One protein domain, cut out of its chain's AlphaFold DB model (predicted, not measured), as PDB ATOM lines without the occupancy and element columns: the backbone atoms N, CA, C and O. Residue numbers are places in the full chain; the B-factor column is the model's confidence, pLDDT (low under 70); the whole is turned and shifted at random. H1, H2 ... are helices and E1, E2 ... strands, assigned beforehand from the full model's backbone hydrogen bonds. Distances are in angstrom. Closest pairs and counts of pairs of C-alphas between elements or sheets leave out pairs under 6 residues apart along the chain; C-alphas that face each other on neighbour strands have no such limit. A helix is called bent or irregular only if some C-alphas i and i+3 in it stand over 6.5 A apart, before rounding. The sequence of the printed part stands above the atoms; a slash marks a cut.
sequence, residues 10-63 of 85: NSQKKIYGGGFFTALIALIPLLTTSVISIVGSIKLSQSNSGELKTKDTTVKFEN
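Overview. This is residues 10 to 63 of the 85 residues of an uncharacterized protein of Mycoplasma mobile (strain ATCC 43663 / 163K / NCTC 11711) (UniProt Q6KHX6). One long helix, H1, bent but running nearly straight, has a small two-stranded hairpin, E1 and E2, at its far end, and the hairpin folds back at a slant away from the helix like the barb of a hook. There is no compact core: residues 10 to 43 of H1 stick out as a long arm that makes most of the length, and the turn of the hairpin, residues 53 to 58, stands free as well. The printed part has 54 residues with one named helix followed by two named strands, in the order H1, E1, E2; the sheet has the order E1 - E2 and is antiparallel, and the class is mixed, helices and strands. The whole is extended, with a radius of gyration of the C-alphas of 19.8 A, and the C-alphas span 63 by 25 by 6 A.

Along the chain. H1 covers residues 10 to 46 and by its hydrogen bonds was assigned as one helix, but it is bent: C-alphas 26 and 29 are 6.7 A apart. Its first arm, H1a, runs from Asn 10, with its C-alpha at (9.448, -5.097, -30.077), to Ala 26, 24.6 A from first to last C-alpha. Its second arm, H1b, runs from Pro 29 to Gln 46, 25.8 A long, and ends with C-alpha 46 at (26.283, 5.862, 20.660). E1 is residues 49 to 53, 13.5 A long. E2 is residues 58 to 62, 13.4 A long, and ends with C-alpha 62 at (28.991, 16.578, 24.884).

Arrangement. The lines of H1a and H1b stand at a shallow tilt of 17 degrees. Each O i to N i+4 pair is within hydrogen-bond range in H1b, and 11 of 13 are in H1a. H1b and E1 have 1 pair of C-alphas within 8 A, those of Leu 44 and Gly 50, 6.9 A apart. E1 and E2 form a hairpin, antiparallel at 173 degrees between their directions. The C-alphas of Ser 49 and Glu 62 face each other at 4.1 A, and those of Lys 53 and Thr 58 at 4.4 A. N 50 and O 61 are within hydrogen-bond range at 2.8 A, as are N 61 and O 50 at 2.9 A. H1a is apart from E1 and from E2, and H1b is apart from E2.

Size, cuts and confidence. The two C-alphas farthest apart are those of Asn 10 and Asn 63, 63.6 A. The printed part has no cut, and the links H1 to E1, of 2 residues, and E1 to E2, of 4 residues, are tight. The mean pLDDT of the printed part is 77.6, and the model's confidence is low, under 70, at residues 10 to 18 and at residue 63.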
ATOM      1  N   ASN A  10       8.171  -5.112 -30.796       67.19
ATOM      2  CA  ASN A  10       9.448  -5.097 -30.077       67.19
ATOM      3  C   ASN A  10       9.827  -3.698 -29.580       67.19
ATOM      4  O   ASN A  10      10.397  -3.554 -28.496       67.19
ATOM      5  N   SER A  11       9.478  -2.656 -30.339       63.88
ATOM      6  CA  SER A  11       9.721  -1.265 -29.940       63.88
ATOM      7  C   SER A  11       8.817  -0.864 -28.776       63.88
ATOM      8  O   SER A  11       9.277  -0.210 -27.841       63.88
ATOM      9  N   GLN A  12       7.569  -1.339 -28.762       65.44
ATOM     10  CA  GLN A  12       6.654  -1.121 -27.640       65.44
ATOM     11  C   GLN A  12       7.148  -1.812 -26.361       65.44
ATOM     12  O   GLN A  12       7.245  -1.166 -25.318       65.44
ATOM     13  N   LYS A  13       7.568  -3.085 -26.428       65.19
ATOM     14  CA  LYS A  13       8.131  -3.798 -25.262       65.19
ATOM     15  C   LYS A  13       9.360  -3.110 -24.669       65.19
ATOM     16  O   LYS A  13       9.521  -3.113 -23.453       65.19
ATOM     17  N   LYS A  14      10.208  -2.496 -25.497       67.62
ATOM     18  CA  LYS A  14      11.384  -1.749 -25.029       67.62
ATOM     19  C   LYS A  14      10.998  -0.466 -24.282       67.62
ATOM     20  O   LYS A  14      11.631  -0.135 -23.282       67.62
ATOM     21  N   ILE A  15       9.939   0.214 -24.724       66.81
ATOM     22  CA  ILE A  15       9.391   1.408 -24.059       66.81
ATOM     23  C   ILE A  15       8.760   1.032 -22.711       66.81
ATOM     24  O   ILE A  15       9.081   1.643 -21.693       66.81
ATOM     25  N   TYR A  16       7.936  -0.019 -22.674       64.25
ATOM     26  CA  TYR A  16       7.311  -0.493 -21.433       64.25
ATOM     27  C   TYR A  16       8.323  -1.101 -20.448       64.25
ATOM     28  O   TYR A  16       8.250  -0.836 -19.250       64.25
ATOM     29  N   GLY A  17       9.309  -1.859 -20.937       65.69
ATOM     30  CA  GLY A  17      10.374  -2.429 -20.106       65.69
ATOM     31  C   GLY A  17      11.295  -1.365 -19.505       65.69
ATOM     32  O   GLY A  17      11.722  -1.497 -18.360       65.69
ATOM     33  N   GLY A  18      11.546  -0.272 -20.234       66.31
ATOM     34  CA  GLY A  18      12.314   0.868 -19.732       66.31
ATOM     35  C   GLY A  18      11.644   1.570 -18.549       66.31
ATOM     36  O   GLY A  18      12.341   1.979 -17.625       66.31
ATOM     37  N   GLY A  19      10.307   1.638 -18.528       74.50
ATOM     38  CA  GLY A  19       9.540   2.261 -17.441       74.50
ATOM     39  C   GLY A  19       9.717   1.580 -16.080       74.50
ATOM     40  O   GLY A  19       9.736   2.242 -15.044       74.50
ATOM     41  N   PHE A  20       9.902   0.258 -16.068       74.06
ATOM     42  CA  PHE A  20      10.169  -0.481 -14.833       74.06
ATOM     43  C   PHE A  20      11.576  -0.194 -14.290       74.06
ATOM     44  O   PHE A  20      11.753   0.046 -13.097       74.06
ATOM     45  N   PHE A  21      12.579  -0.149 -15.172       77.94
ATOM     46  CA  PHE A  21      13.952   0.181 -14.783       77.94
ATOM     47  C   PHE A  21      14.097   1.632 -14.319       77.94
ATOM     48  O   PHE A  21      14.808   1.886 -13.348       77.94
ATOM     49  N   THR A  22      13.413   2.586 -14.956       78.50
ATOM     50  CA  THR A  22      13.439   3.989 -14.512       78.50
ATOM     51  C   THR A  22      12.774   4.167 -13.150       78.50
ATOM     52  O   THR A  22      13.304   4.903 -12.318       78.50
ATOM     53  N   ALA A  23      11.681   3.448 -12.874       78.19
ATOM     54  CA  ALA A  23      11.054   3.432 -11.551       78.19
ATOM     55  C   ALA A  23      11.993   2.862 -10.471       78.19
ATOM     56  O   ALA A  23      12.077   3.409  -9.373       78.19
ATOM     57  N   LEU A  24      12.755   1.811 -10.793       80.31
ATOM     58  CA  LEU A  24      13.749   1.230  -9.883       80.31
ATOM     59  C   LEU A  24      14.920   2.181  -9.607       80.31
ATOM     60  O   LEU A  24      15.337   2.328  -8.460       80.31
ATOM     61  N   ILE A  25      15.422   2.864 -10.639       83.19
ATOM     62  CA  ILE A  25      16.499   3.856 -10.501       83.19
ATOM     63  C   ILE A  25      16.041   5.039  -9.640       83.19
ATOM     64  O   ILE A  25      16.801   5.511  -8.794       83.19
ATOM     65  N   ALA A  26      14.789   5.479  -9.791       81.25
ATOM     66  CA  ALA A  26      14.207   6.536  -8.966       81.25
ATOM     67  C   ALA A  26      14.073   6.149  -7.480       81.25
ATOM     68  O   ALA A  26      13.983   7.030  -6.625       81.25
ATOM     69  N   LEU A  27      14.100   4.854  -7.150       83.75
ATOM     70  CA  LEU A  27      14.037   4.364  -5.772       83.75
ATOM     71  C   LEU A  27      15.390   4.440  -5.042       83.75
ATOM     72  O   LEU A  27      15.428   4.494  -3.812       83.75
ATOM     73  N   ILE A  28      16.503   4.468  -5.784       85.50
ATOM     74  CA  ILE A  28      17.864   4.439  -5.225       85.50
ATOM     75  C   ILE A  28      18.119   5.613  -4.258       85.50
ATOM     76  O   ILE A  28      18.566   5.349  -3.140       85.50
ATOM     77  N   PRO A  29      17.801   6.883  -4.592       83.25
ATOM     78  CA  PRO A  29      18.020   8.012  -3.683       83.25
ATOM     79  C   PRO A  29      17.196   7.931  -2.390       83.25
ATOM     80  O   PRO A  29      17.640   8.385  -1.333       83.25
ATOM     81  N   LEU A  30      15.995   7.345  -2.451       82.56
ATOM     82  CA  LEU A  30      15.140   7.158  -1.277       82.56
ATOM     83  C   LEU A  30      15.771   6.169  -0.292       82.56
ATOM     84  O   LEU A  30      15.810   6.414   0.918       82.56
ATOM     85  N   LEU A  31      16.293   5.063  -0.823       83.31
ATOM     86  CA  LEU A  31      16.942   4.027  -0.028       83.31
ATOM     87  C   LEU A  31      18.240   4.542   0.600       83.31
ATOM     88  O   LEU A  31      18.459   4.337   1.792       83.31
ATOM     89  N   THR A  32      19.073   5.267  -0.151       82.25
ATOM     90  CA  THR A  32      20.332   5.813   0.384       82.25
ATOM     91  C   THR A  32      20.086   6.845   1.481       82.25
ATOM     92  O   THR A  32      20.727   6.779   2.530       82.25
ATOM     93  N   THR A  33      19.114   7.742   1.295       84.00
ATOM     94  CA  THR A  33      18.742   8.741   2.311       84.00
ATOM     95  C   THR A  33      18.254   8.069   3.597       84.00
ATOM     96  O   THR A  33      18.664   8.450   4.694       84.00
ATOM     97  N   SER A  34      17.446   7.013   3.468       76.38
ATOM     98  CA  SER A  34      16.924   6.256   4.612       76.38
ATOM     99  C   SER A  34      18.040   5.552   5.390       76.38
ATOM    100  O   SER A  34      18.099   5.646   6.616       76.38
ATOM    101  N   VAL A  35      18.977   4.904   4.688       81.06
ATOM    102  CA  VAL A  35      20.120   4.221   5.316       81.06
ATOM    103  C   VAL A  35      21.037   5.218   6.027       81.06
ATOM    104  O   VAL A  35      21.423   4.979   7.171       81.06
ATOM    105  N   ILE A  36      21.350   6.356   5.401       81.06
ATOM    106  CA  ILE A  36      22.196   7.395   6.009       81.06
ATOM    107  C   ILE A  36      21.540   7.965   7.273       81.06
ATOM    108  O   ILE A  36      22.226   8.146   8.278       81.06
ATOM    109  N   SER A  37      20.223   8.187   7.260       78.62
ATOM    110  CA  SER A  37      19.482   8.665   8.433       78.62
ATOM    111  C   SER A  37      19.548   7.677   9.600       78.62
ATOM    112  O   SER A  37      19.772   8.082  10.743       78.62
ATOM    113  N   ILE A  38      19.393   6.377   9.331       82.06
ATOM    114  CA  ILE A  38      19.466   5.332  10.362       82.06
ATOM    115  C   ILE A  38      20.889   5.233  10.918       82.06
ATOM    116  O   ILE A  38      21.079   5.272  12.130       82.06
ATOM    117  N   VAL A  39      21.901   5.170  10.049       79.44
ATOM    118  CA  VAL A  39      23.309   5.096  10.472       79.44
ATOM    119  C   VAL A  39      23.717   6.345  11.253       79.44
ATOM    120  O   VAL A  39      24.399   6.233  12.271       79.44
ATOM    121  N   GLY A  40      23.276   7.528  10.822       79.38
ATOM    122  CA  GLY A  40      23.480   8.782  11.543       79.38
ATOM    123  C   GLY A  40      22.836   8.761  12.927       79.38
ATOM    124  O   GLY A  40      23.486   9.132  13.898       79.38
ATOM    125  N   SER A  41      21.609   8.246  13.036       78.06
ATOM    126  CA  SER A  41      20.889   8.128  14.313       78.06
ATOM    127  C   SER A  41      21.560   7.139  15.268       78.06
ATOM    128  O   SER A  41      21.703   7.428  16.452       78.06
ATOM    129  N   ILE A  42      22.030   5.997  14.758       80.31
ATOM    130  CA  ILE A  42      22.762   5.002  15.557       80.31
ATOM    131  C   ILE A  42      24.090   5.589  16.049       80.31
ATOM    132  O   ILE A  42      24.426   5.431  17.221       80.31
ATOM    133  N   LYS A  43      24.827   6.293  15.179       78.88
ATOM    134  CA  LYS A  43      26.073   6.969  15.560       78.88
ATOM    135  C   LYS A  43      25.830   8.068  16.586       78.88
ATOM    136  O   LYS A  43      26.555   8.114  17.563       78.88
ATOM    137  N   LEU A  44      24.810   8.904  16.401       77.75
ATOM    138  CA  LEU A  44      24.424   9.936  17.369       77.75
ATOM    139  C   LEU A  44      24.036   9.332  18.722       77.75
ATOM    140  O   LEU A  44      24.443   9.856  19.748       77.75
ATOM    141  N   SER A  45      23.298   8.218  18.721       77.12
ATOM    142  CA  SER A  45      22.877   7.520  19.943       77.12
ATOM    143  C   SER A  45      24.053   6.926  20.728       77.12
ATOM    144  O   SER A  45      24.041   6.926  21.954       77.12
ATOM    145  N   GLN A  46      25.088   6.446  20.034       80.19
ATOM    146  CA  GLN A  46      26.283   5.862  20.660       80.19
ATOM    147  C   GLN A  46      27.429   6.866  20.870       80.19
ATOM    148  O   GLN A  46      28.472   6.487  21.398       80.19
ATOM    149  N   SER A  47      27.283   8.121  20.435       76.00
ATOM    150  CA  SER A  47      28.359   9.108  20.530       76.00
ATOM    151  C   SER A  47      28.292   9.870  21.848       76.00
ATOM    152  O   SER A  47      27.270  10.470  22.173       76.00
ATOM    153  N   ASN A  48      29.413   9.917  22.569       73.62
ATOM    154  CA  ASN A  48      29.544  10.724  23.786       73.62
ATOM    155  C   ASN A  48      29.583  12.227  23.485       73.62
ATOM    156  O   ASN A  48      29.280  13.034  24.352       73.62
ATOM    157  N   SER A  49      29.927  12.628  22.263       79.12
ATOM    158  CA  SER A  49      29.884  14.024  21.836       79.12
ATOM    159  C   SER A  49      29.501  14.138  20.365       79.12
ATOM    160  O   SER A  49      29.692  13.209  19.579       79.12
ATOM    161  N   GLY A  50      28.895  15.250  19.969       76.94
ATOM    162  CA  GLY A  50      28.374  15.410  18.620       76.94
ATOM    163  C   GLY A  50      27.920  16.826  18.299       76.94
ATOM    164  O   GLY A  50      27.735  17.679  19.166       76.94
ATOM    165  N   GLU A  51      27.738  17.081  17.007       81.75
ATOM    166  CA  GLU A  51      27.295  18.369  16.486       81.75
ATOM    167  C   GLU A  51      26.177  18.147  15.464       81.75
ATOM    168  O   GLU A  51      26.379  17.545  14.408       81.75
ATOM    169  N   LEU A  52      24.982  18.637  15.787       80.31
ATOM    170  CA  LEU A  52      23.820  18.655  14.908       80.31
ATOM    171  C   LEU A  52      23.787  19.995  14.178       80.31
ATOM    172  O   LEU A  52      23.447  21.025  14.761       80.31
ATOM    173  N   LYS A  53      24.128  19.982  12.888       84.75
ATOM    174  CA  LYS A  53      24.007  21.152  12.011       84.75
ATOM    175  C   LYS A  53      22.715  21.084  11.215       84.75
ATOM    176  O   LYS A  53      22.539  20.201  10.380       84.75
ATOM    177  N   THR A  54      21.844  22.054  11.444       83.31
ATOM    178  CA  THR A  54      20.703  22.376  10.582       83.31
ATOM    179  C   THR A  54      21.009  23.683   9.846       83.31
ATOM    180  O   THR A  54      21.931  24.405  10.221       83.31
ATOM    181  N   LYS A  55      20.262  23.994   8.780       82.75
ATOM    182  CA  LYS A  55      20.477  25.192   7.947       82.75
ATOM    183  C   LYS A  55      20.546  26.492   8.757       82.75
ATOM    184  O   LYS A  55      21.352  27.353   8.430       82.75
ATOM    185  N   ASP A  56      19.762  26.582   9.827       83.62
ATOM    186  CA  ASP A  56      19.592  27.814  10.606       83.62
ATOM    187  C   ASP A  56      20.268  27.764  11.980       83.62
ATOM    188  O   ASP A  56      20.379  28.777  12.666       83.62
ATOM    189  N   THR A  57      20.689  26.588  12.446       71.62
ATOM    190  CA  THR A  57      21.189  26.418  13.814       71.62
ATOM    191  C   THR A  57      22.110  25.217  13.919       71.62
ATOM    192  O   THR A  57      21.893  24.173  13.307       71.62
ATOM    193  N   THR A  58      23.144  25.380  14.736       84.81
ATOM    194  CA  THR A  58      24.091  24.330  15.089       84.81
ATOM    195  C   THR A  58      23.989  24.061  16.583       84.81
ATOM    196  O   THR A  58      24.222  24.964  17.383       84.81
ATOM    197  N   VAL A  59      23.653  22.828  16.957       80.62
ATOM    198  CA  VAL A  59      23.588  22.386  18.353       80.62
ATOM    199  C   VAL A  59      24.719  21.397  18.602       80.62
ATOM    200  O   VAL A  59      24.779  20.345  17.972       80.62
ATOM    201  N   LYS A  60      25.623  21.744  19.518       84.81
ATOM    202  CA  LYS A  60      26.707  20.870  19.984       84.81
ATOM    203  C   LYS A  60      26.303  20.239  21.306       84.81
ATOM    204  O   LYS A  60      25.764  20.935  22.164       84.81
ATOM    205  N   PHE A  61      26.569  18.952  21.465       82.62
ATOM    206  CA  PHE A  61      26.343  18.232  22.709       82.62
ATOM    207  C   PHE A  61      27.567  17.391  23.048       82.62
ATOM    208  O   PHE A  61      28.244  16.856  22.173       82.62
ATOM    209  N   GLU A  62      27.862  17.309  24.332       80.44
ATOM    210  CA  GLU A  62      28.991  16.578  24.884       80.44
ATOM    211  C   GLU A  62      28.492  16.046  26.222       80.44
ATOM    212  O   GLU A  62      28.077  16.828  27.079       80.44
ATOM    213  N   ASN A  63      28.403  14.724  26.349       69.56
ATOM    214  CA  ASN A  63      28.139  14.091  27.627       69.56
ATOM    215  C   ASN A  63      29.375  14.351  28.487       69.56
ATOM    216  O   ASN A  63      30.461  13.911  28.099       69.56
TER     217      ASN A  63